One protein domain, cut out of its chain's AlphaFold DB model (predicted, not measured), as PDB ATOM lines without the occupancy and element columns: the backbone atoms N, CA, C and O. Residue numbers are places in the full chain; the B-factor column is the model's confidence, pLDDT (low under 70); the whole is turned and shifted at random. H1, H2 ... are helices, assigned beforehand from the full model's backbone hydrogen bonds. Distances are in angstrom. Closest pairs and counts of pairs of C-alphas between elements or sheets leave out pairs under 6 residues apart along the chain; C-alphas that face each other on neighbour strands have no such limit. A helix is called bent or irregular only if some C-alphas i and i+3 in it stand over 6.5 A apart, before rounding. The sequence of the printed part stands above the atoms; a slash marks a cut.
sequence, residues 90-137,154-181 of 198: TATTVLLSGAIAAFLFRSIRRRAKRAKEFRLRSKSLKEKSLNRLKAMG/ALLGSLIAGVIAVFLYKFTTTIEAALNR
ATOM      1  N   THR A  90     -27.881 -33.492 -68.221       87.75
ATOM      2  CA  THR A  90     -28.217 -33.554 -66.792       87.75
ATOM      3  C   THR A  90     -27.071 -34.182 -65.999       87.75
ATOM      4  O   THR A  90     -26.662 -33.658 -64.966       87.75
ATOM      5  N   ALA A  91     -26.473 -35.263 -66.506       88.88
ATOM      6  CA  ALA A  91     -25.317 -35.885 -65.874       88.88
ATOM      7  C   ALA A  91     -24.113 -34.935 -65.805       88.88
ATOM      8  O   ALA A  91     -23.472 -34.863 -64.758       88.88
ATOM      9  N   THR A  92     -23.809 -34.175 -66.863       90.31
ATOM     10  CA  THR A  92     -22.685 -33.226 -66.857       90.31
ATOM     11  C   THR A  92     -22.943 -32.027 -65.962       90.31
ATOM     12  O   THR A  92     -22.027 -31.623 -65.253       90.31
ATOM     13  N   THR A  93     -24.158 -31.484 -65.915       92.00
ATOM     14  CA  THR A  93     -24.494 -30.380 -64.998       92.00
ATOM     15  C   THR A  93     -24.452 -30.822 -63.535       92.00
ATOM     16  O   THR A  93     -23.872 -30.120 -62.704       92.00
ATOM     17  N   VAL A  94     -24.964 -32.016 -63.215       94.25
ATOM     18  CA  VAL A  94     -24.884 -32.595 -61.865       94.25
ATOM     19  C   VAL A  94     -23.441 -32.948 -61.496       94.25
ATOM     20  O   VAL A  94     -23.010 -32.621 -60.391       94.25
ATOM     21  N   LEU A  95     -22.663 -33.554 -62.399       93.31
ATOM     22  CA  LEU A  95     -21.243 -33.849 -62.165       93.31
ATOM     23  C   LEU A  95     -20.417 -32.576 -62.013       93.31
ATOM     24  O   LEU A  95     -19.577 -32.517 -61.121       93.31
ATOM     25  N   LEU A  96     -20.649 -31.557 -62.841       93.50
ATOM     26  CA  LEU A  96     -19.955 -30.275 -62.766       93.50
ATOM     27  C   LEU A  96     -20.284 -29.567 -61.450       93.50
ATOM     28  O   LEU A  96     -19.375 -29.162 -60.726       93.50
ATOM     29  N   SER A  97     -21.568 -29.492 -61.093       95.31
ATOM     30  CA  SER A  97     -22.022 -28.926 -59.818       95.31
ATOM     31  C   SER A  97     -21.458 -29.704 -58.622       95.31
ATOM     32  O   SER A  97     -20.898 -29.121 -57.691       95.31
ATOM     33  N   GLY A  98     -21.488 -31.037 -58.687       95.62
ATOM     34  CA  GLY A  98     -20.911 -31.925 -57.681       95.62
ATOM     35  C   GLY A  98     -19.392 -31.789 -57.558       95.62
ATOM     36  O   GLY A  98     -18.867 -31.766 -56.445       95.62
ATOM     37  N   ALA A  99     -18.675 -31.631 -58.672       94.56
ATOM     38  CA  ALA A  99     -17.230 -31.423 -58.695       94.56
ATOM     39  C   ALA A  99     -16.851 -30.076 -58.067       94.56
ATOM     40  O   ALA A  99     -15.936 -30.028 -57.241       94.56
ATOM     41  N   ILE A 100     -17.589 -29.007 -58.385       91.81
ATOM     42  CA  ILE A 100     -17.416 -27.683 -57.769       91.81
ATOM     43  C   ILE A 100     -17.688 -27.771 -56.261       91.81
ATOM     44  O   ILE A 100     -16.856 -27.338 -55.457       91.81
ATOM     45  N   ALA A 101     -18.795 -28.395 -55.852       94.31
ATOM     46  CA  ALA A 101     -19.144 -28.574 -54.445       94.31
ATOM     47  C   ALA A 101     -18.085 -29.391 -53.682       94.31
ATOM     48  O   ALA A 101     -17.645 -28.988 -52.602       94.31
ATOM     49  N   ALA A 102     -17.611 -30.502 -54.250       92.69
ATOM     50  CA  ALA A 102     -16.564 -31.331 -53.660       92.69
ATOM     51  C   ALA A 102     -15.219 -30.590 -53.573       92.69
ATOM     52  O   ALA A 102     -14.522 -30.692 -52.557       92.69
ATOM     53  N   PHE A 103     -14.859 -29.813 -54.599       91.62
ATOM     54  CA  PHE A 103     -13.648 -28.993 -54.611       91.62
ATOM     55  C   PHE A 103     -13.693 -27.906 -53.532       91.62
ATOM     56  O   PHE A 103     -12.727 -27.747 -52.775       91.62
ATOM     57  N   LEU A 104     -14.823 -27.207 -53.396       90.81
ATOM     58  CA  LEU A 104     -15.040 -26.211 -52.348       90.81
ATOM     59  C   LEU A 104     -15.042 -26.858 -50.964       90.81
ATOM     60  O   LEU A 104     -14.320 -26.398 -50.080       90.81
ATOM     61  N   PHE A 105     -15.749 -27.971 -50.781       89.31
ATOM     62  CA  PHE A 105     -15.769 -28.707 -49.519       89.31
ATOM     63  C   PHE A 105     -14.367 -29.170 -49.113       89.31
ATOM     64  O   PHE A 105     -13.950 -28.967 -47.971       89.31
ATOM     65  N   ARG A 106     -13.587 -29.736 -50.042       87.00
ATOM     66  CA  ARG A 106     -12.205 -30.171 -49.785       87.00
ATOM     67  C   ARG A 106     -11.288 -28.980 -49.492       87.00
ATOM     68  O   ARG A 106     -10.458 -29.066 -48.580       87.00
ATOM     69  N   SER A 107     -11.474 -27.864 -50.195       82.50
ATOM     70  CA  SER A 107     -10.721 -26.618 -50.000       82.50
ATOM     71  C   SER A 107     -11.009 -25.971 -48.643       82.50
ATOM     72  O   SER A 107     -10.076 -25.640 -47.902       82.50
ATOM     73  N   ILE A 108     -12.284 -25.870 -48.265       82.81
ATOM     74  CA  ILE A 108     -12.725 -25.366 -46.961       82.81
ATOM     75  C   ILE A 108     -12.259 -26.315 -45.860       82.81
ATOM     76  O   ILE A 108     -11.653 -25.864 -44.891       82.81
ATOM     77  N   ARG A 109     -12.432 -27.635 -46.012       81.56
ATOM     78  CA  ARG A 109     -12.003 -28.632 -45.017       81.56
ATOM     79  C   ARG A 109     -10.497 -28.578 -44.763       81.56
ATOM     80  O   ARG A 109     -10.080 -28.716 -43.613       81.56
ATOM     81  N   ARG A 110      -9.672 -28.342 -45.790       81.38
ATOM     82  CA  ARG A 110      -8.218 -28.158 -45.629       81.38
ATOM     83  C   ARG A 110      -7.890 -26.904 -44.812       81.38
ATOM     84  O   ARG A 110      -7.060 -26.983 -43.910       81.38
ATOM     85  N   ARG A 111      -8.553 -25.775 -45.081       74.56
ATOM     86  CA  ARG A 111      -8.360 -24.525 -44.320       74.56
ATOM     87  C   ARG A 111      -8.912 -24.624 -42.894       74.56
ATOM     88  O   ARG A 111      -8.247 -24.213 -41.949       74.56
ATOM     89  N   ALA A 112     -10.058 -25.277 -42.715       73.62
ATOM     90  CA  ALA A 112     -10.675 -25.504 -41.411       73.62
ATOM     91  C   ALA A 112      -9.827 -26.413 -40.510       73.62
ATOM     92  O   ALA A 112      -9.813 -26.221 -39.300       73.62
ATOM     93  N   LYS A 113      -9.087 -27.385 -41.071       71.25
ATOM     94  CA  LYS A 113      -8.139 -28.208 -40.299       71.25
ATOM     95  C   LYS A 113      -7.037 -27.365 -39.647       71.25
ATOM     96  O   LYS A 113      -6.779 -27.568 -38.469       71.25
ATOM     97  N   ARG A 114      -6.491 -26.363 -40.344       64.38
ATOM     98  CA  ARG A 114      -5.514 -25.421 -39.759       64.38
ATOM     99  C   ARG A 114      -6.137 -24.544 -38.668       64.38
ATOM    100  O   ARG A 114      -5.520 -24.281 -37.647       64.38
ATOM    101  N   ALA A 115      -7.410 -24.180 -38.807       60.34
ATOM    102  CA  ALA A 115      -8.146 -23.490 -37.743       60.34
ATOM    103  C   ALA A 115      -8.446 -24.385 -36.518       60.34
ATOM    104  O   ALA A 115      -8.686 -23.879 -35.422       60.34
ATOM    105  N   LYS A 116      -8.423 -25.722 -36.655       58.44
ATOM    106  CA  LYS A 116      -8.547 -26.639 -35.505       58.44
ATOM    107  C   LYS A 116      -7.285 -26.659 -34.636       58.44
ATOM    108  O   LYS A 116      -7.407 -26.924 -33.444       58.44
ATOM    109  N   GLU A 117      -6.120 -26.308 -35.173       56.47
ATOM    110  CA  GLU A 117      -4.896 -26.129 -34.376       56.47
ATOM    111  C   GLU A 117      -5.016 -24.893 -33.461       56.47
ATOM    112  O   GLU A 117      -4.678 -24.966 -32.280       56.47
ATOM    113  N   PHE A 118      -5.681 -23.822 -33.919       50.34
ATOM    114  CA  PHE A 118      -6.091 -22.694 -33.063       50.34
ATOM    115  C   PHE A 118      -7.136 -23.072 -31.991       50.34
ATOM    116  O   PHE A 118      -7.228 -22.407 -30.956       50.34
ATOM    117  N   ARG A 119      -7.915 -24.150 -32.183       52.91
ATOM    118  CA  ARG A 119      -8.891 -24.642 -31.185       52.91
ATOM    119  C   ARG A 119      -8.252 -25.388 -30.015       52.91
ATOM    120  O   ARG A 119      -8.839 -25.412 -28.936       52.91
ATOM    121  N   LEU A 120      -7.077 -25.993 -30.196       52.78
ATOM    122  CA  LEU A 120      -6.393 -26.698 -29.106       52.78
ATOM    123  C   LEU A 120      -5.786 -25.724 -28.082       52.78
ATOM    124  O   LEU A 120      -5.762 -26.045 -26.899       52.78
ATOM    125  N   ARG A 121      -5.415 -24.506 -28.504       53.41
ATOM    126  CA  ARG A 121      -4.926 -23.425 -27.622       53.41
ATOM    127  C   ARG A 121      -6.049 -22.643 -26.910       53.41
ATOM    128  O   ARG A 121      -5.771 -21.924 -25.962       53.41
ATOM    129  N   SER A 122      -7.313 -22.774 -27.331       54.16
ATOM    130  CA  SER A 122      -8.426 -21.895 -26.906       54.16
ATOM    131  C   SER A 122      -9.572 -22.595 -26.156       54.16
ATOM    132  O   SER A 122     -10.638 -22.004 -25.974       54.16
ATOM    133  N   LYS A 123      -9.373 -23.828 -25.660       58.44
ATOM    134  CA  LYS A 123     -10.392 -24.564 -24.876       58.44
ATOM    135  C   LYS A 123     -10.923 -23.766 -23.668       58.44
ATOM    136  O   LYS A 123     -12.116 -23.834 -23.398       58.44
ATOM    137  N   SER A 124     -10.087 -22.953 -23.015       57.12
ATOM    138  CA  SER A 124     -10.497 -22.086 -21.894       57.12
ATOM    139  C   SER A 124     -11.304 -20.852 -22.326       57.12
ATOM    140  O   SER A 124     -12.223 -20.436 -21.623       57.12
ATOM    141  N   LEU A 125     -11.008 -20.277 -23.497       57.25
ATOM    142  CA  LEU A 125     -11.722 -19.108 -24.023       57.25
ATOM    143  C   LEU A 125     -13.065 -19.490 -24.655       57.25
ATOM    144  O   LEU A 125     -14.033 -18.744 -24.519       57.25
ATOM    145  N   LYS A 126     -13.152 -20.672 -25.280       61.56
ATOM    146  CA  LYS A 126     -14.381 -21.187 -25.903       61.56
ATOM    147  C   LYS A 126     -15.468 -21.520 -24.882       61.56
ATOM    148  O   LYS A 126     -16.632 -21.241 -25.142       61.56
ATOM    149  N   GLU A 127     -15.104 -22.102 -23.741       64.31
ATOM    150  CA  GLU A 127     -16.018 -22.334 -22.610       64.31
ATOM    151  C   GLU A 127     -16.602 -21.009 -22.100       64.31
ATOM    152  O   GLU A 127     -17.816 -20.852 -21.988       64.31
ATOM    153  N   LYS A 128     -15.743 -20.003 -21.900       61.34
ATOM    154  CA  LYS A 128     -16.138 -18.690 -21.376       61.34
ATOM    155  C   LYS A 128     -16.996 -17.893 -22.363       61.34
ATOM    156  O   LYS A 128     -17.953 -17.242 -21.946       61.34
ATOM    157  N   SER A 129     -16.711 -17.976 -23.665       65.44
ATOM    158  CA  SER A 129     -17.532 -17.349 -24.705       65.44
ATOM    159  C   SER A 129     -18.855 -18.083 -24.924       65.44
ATOM    160  O   SER A 129     -19.878 -17.432 -25.089       65.44
ATOM    161  N   LEU A 130     -18.864 -19.423 -24.898       71.56
ATOM    162  CA  LEU A 130     -20.089 -20.221 -25.025       71.56
ATOM    163  C   LEU A 130     -21.014 -19.951 -23.838       71.56
ATOM    164  O   LEU A 130     -22.192 -19.691 -24.046       71.56
ATOM    165  N   ASN A 131     -20.486 -19.926 -22.614       71.25
ATOM    166  CA  ASN A 131     -21.287 -19.645 -21.426       71.25
ATOM    167  C   ASN A 131     -21.841 -18.203 -21.444       71.25
ATOM    168  O   ASN A 131     -23.021 -17.995 -21.173       71.25
ATOM    169  N   ARG A 132     -21.055 -17.214 -21.904       65.94
ATOM    170  CA  ARG A 132     -21.543 -15.837 -22.136       65.94
ATOM    171  C   ARG A 132     -22.602 -15.739 -23.238       65.94
ATOM    172  O   ARG A 132     -23.585 -15.032 -23.060       65.94
ATOM    173  N   LEU A 133     -22.452 -16.476 -24.336       63.00
ATOM    174  CA  LEU A 133     -23.451 -16.545 -25.408       63.00
ATOM    175  C   LEU A 133     -24.726 -17.262 -24.958       63.00
ATOM    176  O   LEU A 133     -25.816 -16.865 -25.351       63.00
ATOM    177  N   LYS A 134     -24.615 -18.283 -24.104       67.94
ATOM    178  CA  LYS A 134     -25.764 -18.982 -23.516       67.94
ATOM    179  C   LYS A 134     -26.507 -18.086 -22.518       67.94
ATOM    180  O   LYS A 134     -27.737 -18.084 -22.511       67.94
ATOM    181  N   ALA A 135     -25.773 -17.275 -21.753       64.94
ATOM    182  CA  ALA A 135     -26.328 -16.240 -20.880       64.94
ATOM    183  C   ALA A 135     -26.970 -15.074 -21.664       64.94
ATOM    184  O   ALA A 135     -27.972 -14.525 -21.226       64.94
ATOM    185  N   MET A 136     -26.453 -14.726 -22.849       57.22
ATOM    186  CA  MET A 136     -27.066 -13.723 -23.739       57.22
ATOM    187  C   MET A 136     -28.252 -14.278 -24.546       57.22
ATOM    188  O   MET A 136     -29.219 -13.560 -24.770       57.22
ATOM    189  N   GLY A 137     -28.227 -15.552 -24.948       56.19
ATOM    190  CA  GLY A 137     -29.312 -16.200 -25.700       56.19
ATOM    191  C   GLY A 137     -30.570 -16.452 -24.865       56.19
ATOM    192  O   GLY A 137     -31.668 -16.529 -25.405       56.19
ATOM    193  N   ALA A 154     -32.942 -17.765 -41.005       86.62
ATOM    194  CA  ALA A 154     -31.623 -17.732 -40.382       86.62
ATOM    195  C   ALA A 154     -30.580 -18.475 -41.233       86.62
ATOM    196  O   ALA A 154     -29.458 -17.993 -41.388       86.62
ATOM    197  N   LEU A 155     -30.943 -19.619 -41.821       85.19
ATOM    198  CA  LEU A 155     -30.069 -20.347 -42.739       85.19
ATOM    199  C   LEU A 155     -29.814 -19.546 -44.020       85.19
ATOM    200  O   LEU A 155     -28.657 -19.422 -44.422       85.19
ATOM    201  N   LEU A 156     -30.848 -18.942 -44.607       88.62
ATOM    202  CA  LEU A 156     -30.726 -18.114 -45.805       88.62
ATOM    203  C   LEU A 156     -29.881 -16.860 -45.540       88.62
ATOM    204  O   LEU A 156     -28.937 -16.577 -46.278       88.62
ATOM    205  N   GLY A 157     -30.137 -16.169 -44.429       92.56
ATOM    206  CA  GLY A 157     -29.328 -15.044 -43.969       92.56
ATOM    207  C   GLY A 157     -27.880 -15.447 -43.683       92.56
ATOM    208  O   GLY A 157     -26.961 -14.726 -44.061       92.56
ATOM    209  N   SER A 158     -27.648 -16.628 -43.098       84.69
ATOM    210  CA  SER A 158     -26.294 -17.145 -42.855       84.69
ATOM    211  C   SER A 158     -25.554 -17.503 -44.144       84.69
ATOM    212  O   SER A 158     -24.338 -17.328 -44.215       84.69
ATOM    213  N   LEU A 159     -26.270 -17.959 -45.176       92.25
ATOM    214  CA  LEU A 159     -25.699 -18.238 -46.488       92.25
ATOM    215  C   LEU A 159     -25.283 -16.935 -47.176       92.25
ATOM    216  O   LEU A 159     -24.138 -16.821 -47.611       92.25
ATOM    217  N   ILE A 160     -26.175 -15.939 -47.200       95.06
ATOM    218  CA  ILE A 160     -25.899 -14.605 -47.753       95.06
ATOM    219  C   ILE A 160     -24.722 -13.960 -47.009       95.06
ATOM    220  O   ILE A 160     -23.740 -13.547 -47.627       95.06
ATOM    221  N   ALA A 161     -24.763 -13.959 -45.675       94.56
ATOM    222  CA  ALA A 161     -23.675 -13.460 -44.839       94.56
ATOM    223  C   ALA A 161     -22.370 -14.240 -45.061       94.56
ATOM    224  O   ALA A 161     -21.294 -13.648 -45.069       94.56
ATOM    225  N   GLY A 162     -22.448 -15.554 -45.285       93.44
ATOM    226  CA  GLY A 162     -21.303 -16.403 -45.599       93.44
ATOM    227  C   GLY A 162     -20.635 -16.028 -46.922       93.44
ATOM    228  O   GLY A 162     -19.408 -15.928 -46.977       93.44
ATOM    229  N   VAL A 163     -21.419 -15.764 -47.970       96.31
ATOM    230  CA  VAL A 163     -20.899 -15.305 -49.271       96.31
ATOM    231  C   VAL A 163     -20.222 -13.941 -49.125       96.31
ATOM    232  O   VAL A 163     -19.071 -13.789 -49.543       96.31
ATOM    233  N   ILE A 164     -20.883 -12.987 -48.460       94.62
ATOM    234  CA  ILE A 164     -20.325 -11.653 -48.186       94.62
ATOM    235  C   ILE A 164     -19.023 -11.772 -47.383       94.62
ATOM    236  O   ILE A 164     -18.019 -11.150 -47.730       94.62
ATOM    237  N   ALA A 165     -18.993 -12.621 -46.354       94.69
ATOM    238  CA  ALA A 165     -17.809 -12.844 -45.532       94.69
ATOM    239  C   ALA A 165     -16.635 -13.425 -46.332       94.69
ATOM    240  O   ALA A 165     -15.494 -13.020 -46.117       94.69
ATOM    241  N   VAL A 166     -16.878 -14.347 -47.269       90.94
ATOM    242  CA  VAL A 166     -15.825 -14.877 -48.155       90.94
ATOM    243  C   VAL A 166     -15.284 -13.788 -49.079       90.94
ATOM    244  O   VAL A 166     -14.066 -13.709 -49.273       90.94
ATOM    245  N   PHE A 167     -16.167 -12.946 -49.618       92.44
ATOM    246  CA  PHE A 167     -15.800 -11.812 -50.463       92.44
ATOM    247  C   PHE A 167     -14.916 -10.823 -49.693       92.44
ATOM    248  O   PHE A 167     -13.773 -10.580 -50.084       92.44
ATOM    249  N   LEU A 168     -15.386 -10.352 -48.536       93.81
ATOM    250  CA  LEU A 168     -14.629  -9.463 -47.653       93.81
ATOM    251  C   LEU A 168     -13.308 -10.096 -47.220       93.81
ATOM    252  O   LEU A 168     -12.274  -9.448 -47.301       93.81
ATOM    253  N   TYR A 169     -13.295 -11.383 -46.865       90.62
ATOM    254  CA  TYR A 169     -12.062 -12.086 -46.511       90.62
ATOM    255  C   TYR A 169     -11.034 -12.045 -47.647       90.62
ATOM    256  O   TYR A 169      -9.853 -11.794 -47.402       90.62
ATOM    257  N   LYS A 170     -11.450 -12.270 -48.899       88.44
ATOM    258  CA  LYS A 170     -10.558 -12.176 -50.062       88.44
ATOM    259  C   LYS A 170     -10.033 -10.756 -50.265       88.44
ATOM    260  O   LYS A 170      -8.827 -10.619 -50.467       88.44
ATOM    261  N   PHE A 171     -10.877  -9.734 -50.160       89.25
ATOM    262  CA  PHE A 171     -10.447  -8.338 -50.279       89.25
ATOM    263  C   PHE A 171      -9.505  -7.928 -49.152       89.25
ATOM    264  O   PHE A 171      -8.382  -7.506 -49.422       89.25
ATOM    265  N   THR A 172      -9.904  -8.140 -47.899       87.19
ATOM    266  CA  THR A 172      -9.106  -7.784 -46.726       87.19
ATOM    267  C   THR A 172      -7.758  -8.500 -46.735       87.19
ATOM    268  O   THR A 172      -6.741  -7.839 -46.581       87.19
ATOM    269  N   THR A 173      -7.709  -9.807 -47.035       85.44
ATOM    270  CA  THR A 173      -6.426 -10.543 -47.097       85.44
ATOM    271  C   THR A 173      -5.530 -10.046 -48.239       85.44
ATOM    272  O   THR A 173      -4.309 -10.083 -48.128       85.44
ATOM    273  N   THR A 174      -6.112  -9.611 -49.362       85.12
ATOM    274  CA  THR A 174      -5.335  -9.111 -50.511       85.12
ATOM    275  C   THR A 174      -4.722  -7.750 -50.201       85.12
ATOM    276  O   THR A 174      -3.541  -7.551 -50.469       85.12
ATOM    277  N   ILE A 175      -5.490  -6.847 -49.583       85.19
ATOM    278  CA  ILE A 175      -4.992  -5.539 -49.136       85.19
ATOM    279  C   ILE A 175      -3.966  -5.706 -48.016       85.19
ATOM    280  O   ILE A 175      -2.912  -5.086 -48.076       85.19
ATOM    281  N   GLU A 176      -4.215  -6.585 -47.047       82.06
ATOM    282  CA  GLU A 176      -3.259  -6.901 -45.982       82.06
ATOM    283  C   GLU A 176      -1.943  -7.441 -46.557       82.06
ATOM    284  O   GLU A 176      -0.868  -6.977 -46.190       82.06
ATOM    285  N   ALA A 177      -2.004  -8.366 -47.520       77.50
ATOM    286  CA  ALA A 177      -0.811  -8.895 -48.172       77.50
ATOM    287  C   ALA A 177      -0.082  -7.844 -49.028       77.50
ATOM    288  O   ALA A 177       1.149  -7.869 -49.093       77.50
ATOM    289  N   ALA A 178      -0.816  -6.934 -49.676       74.62
ATOM    290  CA  ALA A 178      -0.244  -5.836 -50.448       74.62
ATOM    291  C   ALA A 178       0.450  -4.818 -49.535       74.62
ATOM    292  O   ALA A 178       1.613  -4.506 -49.766       74.62
ATOM    293  N   LEU A 179      -0.201  -4.388 -48.450       70.06
ATOM    294  CA  LEU A 179       0.386  -3.478 -47.464       70.06
ATOM    295  C   LEU A 179       1.565  -4.107 -46.730       70.06
ATOM    296  O   LEU A 179       2.584  -3.455 -46.547       70.06
ATOM    297  N   ASN A 180       1.480  -5.381 -46.356       69.94
ATOM    298  CA  ASN A 180       2.597  -6.072 -45.715       69.94
ATOM    299  C   ASN A 180       3.810  -6.212 -46.658       69.94
ATOM    300  O   ASN A 180       4.943  -6.318 -46.201       69.94
ATOM    301  N   ARG A 181       3.599  -6.185 -47.981       64.31
ATOM    302  CA  ARG A 181       4.675  -6.146 -48.990       64.31
ATOM    303  C   ARG A 181       5.101  -4.732 -49.391       64.31
ATOM    304  O   ARG A 181       6.176  -4.576 -49.957       64.31
TER     305      ARG A 181
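AT A GLANCE: This is residues 90 to 137 and 154 to 181 of the 198 residues of an uncharacterized protein of Gossypium raimondii (UniProt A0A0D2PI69). Three helices make an open frame with an empty middle: the long H1 and the shorter H2 meet at a corner to form an L, and H3 crosses the open space beside them without reaching either. H1 makes the longest arm and has a kink toward its last residues, and the printed part is cut between H2 and H3. The printed part has 76 residues with three named helices, H1, H2 and H3 in that order along the chain, and no named strand; the class is all helix. It is only just extended, close to loose, with a radius of gyration of the C-alphas of 17.5 A, and the C-alphas span 49 by 39 by 25 A along their three main axes.

HOW THE PARTS SIT: H1, residues 90 to 120, runs mainly toward higher z, with a component of 0.85 in its N-to-C direction, and has a kink of 31 degrees near residue 114. A tight link of two residues, Arg 121 and Ser 122, leads to H2, residues 123 to 137, which runs mainly toward lower x, with a component of -0.93. H1 and H2 meet only through their link. H3, residues 154 to 181, runs mainly toward higher x, with a component of 0.92. H1 and H3 are apart: their centres have x values of -14.712 and -14.482, but y values of -28.595 and -11.784. H2 and H3 are apart too. In H3 every O i to N i+4 pair is within hydrogen-bond range; in H1 it is 24 of 27 pairs and in H2 10 of 11.

IN THESE COORDINATES: H1 begins at C-alpha 90, at (-28.217, -33.554, -66.792), and is 44.1 A long from first to last C-alpha. H2 begins at C-alpha 123, at (-10.392, -24.564, -24.876), and measures 20.7 A from first to last C-alpha. H3 measures 39.1 A from first to last C-alpha and ends at C-alpha 181, at (4.675, -6.146, -48.990). None of the three helices is bent.

THE WHOLE: The two C-alphas farthest apart are those of Thr 90 and Ser 124, at 49.6 A. Residues 138 to 153 are not printed, and C-alphas 137 and 154 are 14.9 A apart across this cut. Residues 90 to 137 and 154 to 181 stand free, with no C-alpha 8 or more residues away along the chain within 10 A. The mean pLDDT of the printed part is 78.7. It is under 70 at 24 residues, namely 114 to 129, 132 to 137, and 180 to 181.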